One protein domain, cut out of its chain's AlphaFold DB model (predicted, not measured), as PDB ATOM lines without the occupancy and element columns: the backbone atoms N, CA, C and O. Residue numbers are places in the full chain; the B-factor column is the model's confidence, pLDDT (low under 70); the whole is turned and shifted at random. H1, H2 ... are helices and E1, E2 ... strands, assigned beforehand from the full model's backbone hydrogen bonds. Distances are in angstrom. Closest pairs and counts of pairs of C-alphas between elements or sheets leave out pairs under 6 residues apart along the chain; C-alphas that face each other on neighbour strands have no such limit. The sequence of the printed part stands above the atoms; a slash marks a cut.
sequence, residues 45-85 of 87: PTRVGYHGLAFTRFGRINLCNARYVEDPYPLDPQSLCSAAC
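AT A GLANCE: This is residues 45 to 85 of the 87 residues of the protein "TGT domain-containing protein" of Bartonella quintana (UniProt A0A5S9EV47). A small hairpin of two strands, E1 and E2, has the short helix H1 near the end where E1 begins; from the end of E2 a wide loop, residues 63 to 81, sweeps out, with residues 66 to 72 sticking out free, and leads round to the short helix H2. The printed part has 41 residues, with two named helices and two named strands in the order H1, E1, E2, H2 along the chain. The sheet's order is E1 - E2, antiparallel. The class is mixed, helices and strands, though under half of the printed residues are in named elements. The whole is compact, with a radius of gyration of the C-alphas of 10.1 A, and its C-alphas span 25 by 24 by 17 A.

HOW THE PARTS SIT: Look first at the hairpin of E1, residues 53 to 56, and E2, residues 59 to 62, antiparallel neighbours with 151 degrees between their directions. The C-alphas of Leu 53 and Asn 62 face each other at 4.6 A, and those of Thr 56 and Gly 59 at 5.1 A. Across the pair, N 54 and O 61 are within hydrogen-bond range at 3.0 A, and so are N 61 and O 54 at 2.9 A. Next find H1, residues 45 to 50. Its closest C-alphas to E1 are those of Val 48 and Ala 54, 7.0 A apart, while H1 and E2 are apart. H2, residues 82 to 85, is apart from both H1 and E1. In H1 every O i to N i+4 pair is within hydrogen-bond range; H2 is too short for such a pair, and its one O i to N i+3 pair is within range.

IN THESE COORDINATES: Find C-alpha 53 at (18.129, 7.961, -15.900); from there E1 runs 9.8 A to C-alpha 56, and E2 covers 10.3 A from C-alpha 59 to C-alpha 62. H1 begins at C-alpha 45, at (17.621, -0.891, -16.369), and runs 8.7 A from Pro 45 to Tyr 50. H2 spans 5.1 A from Ser 82 to Cys 85, whose C-alpha is at (6.086, 5.723, -5.748).

THE WHOLE: The two C-alphas farthest apart are those of Ala 66 and Leu 80, at 26.2 A, and the outline is rounded. The printed part has no cut. The links from H1 to E1 and from E1 to E2 are tight, with 2 residues each, and the link from E2 to H2 is long, with 19. The mean pLDDT of the printed part is 91.6, and no printed residue is under 70.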
ATOM      1  N   PRO A  45      18.332  -1.589 -17.446       92.25
ATOM      2  CA  PRO A  45      17.621  -0.891 -16.369       92.25
ATOM      3  C   PRO A  45      18.552  -0.483 -15.221       92.25
ATOM      4  O   PRO A  45      18.568   0.678 -14.813       92.25
ATOM      5  N   THR A  46      19.413  -1.399 -14.777       93.56
ATOM      6  CA  THR A  46      20.384  -1.145 -13.705       93.56
ATOM      7  C   THR A  46      21.430  -0.110 -14.118       93.56
ATOM      8  O   THR A  46      21.734   0.808 -13.358       93.56
ATOM      9  N   ARG A  47      21.975  -0.218 -15.339       94.25
ATOM     10  CA  ARG A  47      23.017   0.702 -15.818       94.25
ATOM     11  C   ARG A  47      22.494   2.120 -16.003       94.25
ATOM     12  O   ARG A  47      23.199   3.062 -15.658       94.25
ATOM     13  N   VAL A  48      21.300   2.294 -16.566       93.06
ATOM     14  CA  VAL A  48      20.756   3.645 -16.770       93.06
ATOM     15  C   VAL A  48      20.365   4.283 -15.438       93.06
ATOM     16  O   VAL A  48      20.654   5.461 -15.249       93.06
ATOM     17  N   GLY A  49      19.842   3.496 -14.489       93.44
ATOM     18  CA  GLY A  49      19.575   3.958 -13.126       93.44
ATOM     19  C   GLY A  49      20.838   4.478 -12.439       93.44
ATOM     20  O   GLY A  49      20.829   5.574 -11.884       93.44
ATOM     21  N   TYR A  50      21.962   3.765 -12.577       94.75
ATOM     22  CA  TYR A  50      23.262   4.211 -12.057       94.75
ATOM     23  C   TYR A  50      23.723   5.559 -12.640       94.75
ATOM     24  O   TYR A  50      24.426   6.320 -11.981       94.75
ATOM     25  N   HIS A  51      23.314   5.879 -13.870       95.38
ATOM     26  CA  HIS A  51      23.618   7.147 -14.535       95.38
ATOM     27  C   HIS A  51      22.522   8.217 -14.365       95.38
ATOM     28  O   HIS A  51      22.521   9.198 -15.105       95.38
ATOM     29  N   GLY A  52      21.591   8.044 -13.420       94.19
ATOM     30  CA  GLY A  52      20.557   9.041 -13.118       94.19
ATOM     31  C   GLY A  52      19.420   9.107 -14.140       94.19
ATOM     32  O   GLY A  52      18.694  10.097 -14.203       94.19
ATOM     33  N   LEU A  53      19.245   8.071 -14.962       94.31
ATOM     34  CA  LEU A  53      18.129   7.961 -15.900       94.31
ATOM     35  C   LEU A  53      17.066   7.019 -15.332       94.31
ATOM     36  O   LEU A  53      17.383   5.924 -14.872       94.31
ATOM     37  N   ALA A  54      15.800   7.407 -15.453       92.75
ATOM     38  CA  ALA A  54      14.665   6.592 -15.038       92.75
ATOM     39  C   ALA A  54      13.748   6.283 -16.225       92.75
ATOM     40  O   ALA A  54      13.524   7.129 -17.096       92.75
ATOM     41  N   PHE A  55      13.210   5.065 -16.256       91.12
ATOM     42  CA  PHE A  55      12.112   4.712 -17.148       91.12
ATOM     43  C   PHE A  55      10.790   5.000 -16.447       91.12
ATOM     44  O   PHE A  55      10.565   4.539 -15.333       91.12
ATOM     45  N   THR A  56       9.920   5.743 -17.120       89.75
ATOM     46  CA  THR A  56       8.544   5.998 -16.688       89.75
ATOM     47  C   THR A  56       7.587   5.501 -17.764       89.75
ATOM     48  O   THR A  56       7.990   5.244 -18.903       89.75
ATOM     49  N   ARG A  57       6.294   5.436 -17.446       88.00
ATOM     50  CA  ARG A  57       5.243   5.117 -18.428       88.00
ATOM     51  C   ARG A  57       5.140   6.133 -19.570       88.00
ATOM     52  O   ARG A  57       4.593   5.815 -20.618       88.00
ATOM     53  N   PHE A  58       5.703   7.329 -19.389       88.62
ATOM     54  CA  PHE A  58       5.760   8.390 -20.399       88.62
ATOM     55  C   PHE A  58       7.101   8.428 -21.147       88.62
ATOM     56  O   PHE A  58       7.381   9.374 -21.881       88.62
ATOM     57  N   GLY A  59       7.942   7.409 -20.958       89.00
ATOM     58  CA  GLY A  59       9.266   7.308 -21.558       89.00
ATOM     59  C   GLY A  59      10.399   7.563 -20.568       89.00
ATOM     60  O   GLY A  59      10.218   7.629 -19.348       89.00
ATOM     61  N   ARG A  60      11.616   7.657 -21.105       91.38
ATOM     62  CA  ARG A  60      12.841   7.815 -20.316       91.38
ATOM     63  C   ARG A  60      13.070   9.277 -19.941       91.38
ATOM     64  O   ARG A  60      13.058  10.145 -20.812       91.38
ATOM     65  N   ILE A  61      13.385   9.523 -18.676       93.12
ATOM     66  CA  ILE A  61      13.726  10.846 -18.147       93.12
ATOM     67  C   ILE A  61      15.137  10.857 -17.559       93.12
ATOM     68  O   ILE A  61      15.657   9.821 -17.147       93.12
ATOM     69  N   ASN A  62      15.756  12.038 -17.533       95.44
ATOM     70  CA  ASN A  62      17.039  12.280 -16.877       95.44
ATOM     71  C   ASN A  62      16.806  13.031 -15.564       95.44
ATOM     72  O   ASN A  62      16.464  14.214 -15.593       95.44
ATOM     73  N   LEU A  63      16.997  12.346 -14.437       93.38
ATOM     74  CA  LEU A  63      16.798  12.892 -13.093       93.38
ATOM     75  C   LEU A  63      17.864  13.917 -12.710       93.38
ATOM     76  O   LEU A  63      17.635  14.722 -11.818       93.38
ATOM     77  N   CYS A  64      18.986  13.965 -13.429       93.31
ATOM     78  CA  CYS A  64      19.994  15.008 -13.247       93.31
ATOM     79  C   CYS A  64      19.582  16.364 -13.853       93.31
ATOM     80  O   CYS A  64      20.328  17.336 -13.737       93.31
ATOM     81  N   ASN A  65      18.432  16.458 -14.532       95.06
ATOM     82  CA  ASN A  65      17.955  17.728 -15.072       95.06
ATOM     83  C   ASN A  65      17.493  18.664 -13.946       95.06
ATOM     84  O   ASN A  65      16.700  18.270 -13.096       95.06
ATOM     85  N   ALA A  66      17.878  19.943 -14.022       94.94
ATOM     86  CA  ALA A  66      17.576  20.959 -13.005       94.94
ATOM     87  C   ALA A  66      16.081  21.094 -12.657       94.94
ATOM     88  O   ALA A  66      15.736  21.462 -11.541       94.94
ATOM     89  N   ARG A  67      15.187  20.757 -13.597       93.12
ATOM     90  CA  ARG A  67      13.731  20.801 -13.390       93.12
ATOM     91  C   ARG A  67      13.227  19.873 -12.277       93.12
ATOM     92  O   ARG A  67      12.117  20.080 -11.815       93.12
ATOM     93  N   TYR A  68      14.011  18.861 -11.904       92.50
ATOM     94  CA  TYR A  68      13.640  17.845 -10.918       92.50
ATOM     95  C   TYR A  68      14.240  18.082  -9.528       92.50
ATOM     96  O   TYR A  68      13.983  17.300  -8.625       92.50
ATOM     97  N   VAL A  69      15.050  19.132  -9.343       91.94
ATOM     98  CA  VAL A  69      15.775  19.378  -8.079       91.94
ATOM     99  C   VAL A  69      14.821  19.635  -6.911       91.94
ATOM    100  O   VAL A  69      15.049  19.133  -5.820       91.94
ATOM    101  N   GLU A  70      13.753  20.389  -7.162       92.62
ATOM    102  CA  GLU A  70      12.737  20.767  -6.171       92.62
ATOM    103  C   GLU A  70      11.376  20.129  -6.495       92.62
ATOM    104  O   GLU A  70      10.341  20.621  -6.053       92.62
ATOM    105  N   ASP A  71      11.353  19.093  -7.342       91.19
ATOM    106  CA  ASP A  71      10.114  18.421  -7.732       91.19
ATOM    107  C   ASP A  71       9.655  17.507  -6.582       91.19
ATOM    108  O   ASP A  71      10.339  16.525  -6.283       91.19
ATOM    109  N   PRO A  72       8.532  17.816  -5.904       88.94
ATOM    110  CA  PRO A  72       8.072  17.048  -4.757       88.94
ATOM    111  C   PRO A  72       7.225  15.843  -5.177       88.94
ATOM    112  O   PRO A  72       6.596  15.232  -4.318       88.94
ATOM    113  N   TYR A  73       7.102  15.551  -6.476       89.94
ATOM    114  CA  TYR A  73       6.317  14.428  -6.969       89.94
ATOM    115  C   TYR A  73       7.184  13.173  -7.142       89.94
ATOM    116  O   TYR A  73       8.342  13.262  -7.556       89.94
ATOM    117  N   PRO A  74       6.632  11.979  -6.860       90.75
ATOM    118  CA  PRO A  74       7.349  10.729  -7.068       90.75
ATOM    119  C   PRO A  74       7.561  10.483  -8.569       90.75
ATOM    120  O   PRO A  74       6.836  11.017  -9.413       90.75
ATOM    121  N   LEU A  75       8.523   9.621  -8.914       90.19
ATOM    122  CA  LEU A  75       8.814   9.265 -10.311       90.19
ATOM    123  C   LEU A  75       7.585   8.721 -11.042       90.19
ATOM    124  O   LEU A  75       7.368   9.021 -12.219       90.19
ATOM    125  N   ASP A  76       6.809   7.886 -10.355       90.38
ATOM    126  CA  ASP A  76       5.581   7.305 -10.863       90.38
ATOM    127  C   ASP A  76       4.623   6.922  -9.712       90.38
ATOM    128  O   ASP A  76       4.796   5.866  -9.097       90.38
ATOM    129  N   PRO A  77       3.560   7.711  -9.459       89.12
ATOM    130  CA  PRO A  77       2.625   7.473  -8.356       89.12
ATOM    131  C   PRO A  77       1.718   6.248  -8.548       89.12
ATOM    132  O   PRO A  77       0.950   5.912  -7.653       89.12
ATOM    133  N   GLN A  78       1.733   5.604  -9.721       91.06
ATOM    134  CA  GLN A  78       0.986   4.359  -9.959       91.06
ATOM    135  C   GLN A  78       1.909   3.134  -9.993       91.06
ATOM    136  O   GLN A  78       1.454   2.028 -10.288       91.06
ATOM    137  N   SER A  79       3.205   3.316  -9.733       90.62
ATOM    138  CA  SER A  79       4.150   2.209  -9.657       90.62
ATOM    139  C   SER A  79       3.957   1.420  -8.366       90.62
ATOM    140  O   SER A  79       3.742   1.983  -7.301       90.62
ATOM    141  N   LEU A  80       4.101   0.097  -8.447       91.06
ATOM    142  CA  LEU A  80       4.146  -0.776  -7.266       91.06
ATOM    143  C   LEU A  80       5.533  -0.785  -6.596       91.06
ATOM    144  O   LEU A  80       5.730  -1.450  -5.582       91.06
ATOM    145  N   CYS A  81       6.520  -0.105  -7.187       90.56
ATOM    146  CA  CYS A  81       7.870  -0.011  -6.649       90.56
ATOM    147  C   CYS A  81       7.977   1.169  -5.679       90.56
ATOM    148  O   CYS A  81       7.770   2.310  -6.088       90.56
ATOM    149  N   SER A  82       8.394   0.897  -4.439       90.44
ATOM    150  CA  SER A  82       8.631   1.916  -3.407       90.44
ATOM    151  C   SER A  82       9.554   3.031  -3.891       90.44
ATOM    152  O   SER A  82       9.207   4.198  -3.822       90.44
ATOM    153  N   ALA A  83      10.683   2.689  -4.516       87.50
ATOM    154  CA  ALA A  83      11.640   3.676  -5.024       87.50
ATOM    155  C   ALA A  83      11.082   4.611  -6.118       87.50
ATOM    156  O   ALA A  83      11.704   5.623  -6.427       87.50
ATOM    157  N   ALA A  84       9.956   4.256  -6.746       87.88
ATOM    158  CA  ALA A  84       9.313   5.072  -7.769       87.88
ATOM    159  C   ALA A  84       8.039   5.773  -7.274       87.88
ATOM    160  O   ALA A  84       7.659   6.770  -7.882       87.88
ATOM    161  N   CYS A  85       7.385   5.253  -6.233       86.44
ATOM    162  CA  CYS A  85       6.086   5.723  -5.748       86.44
ATOM    163  C   CYS A  85       6.162   6.451  -4.398       86.44
ATOM    164  O   CYS A  85       5.317   7.307  -4.133       86.44
TER     165      CYS A  85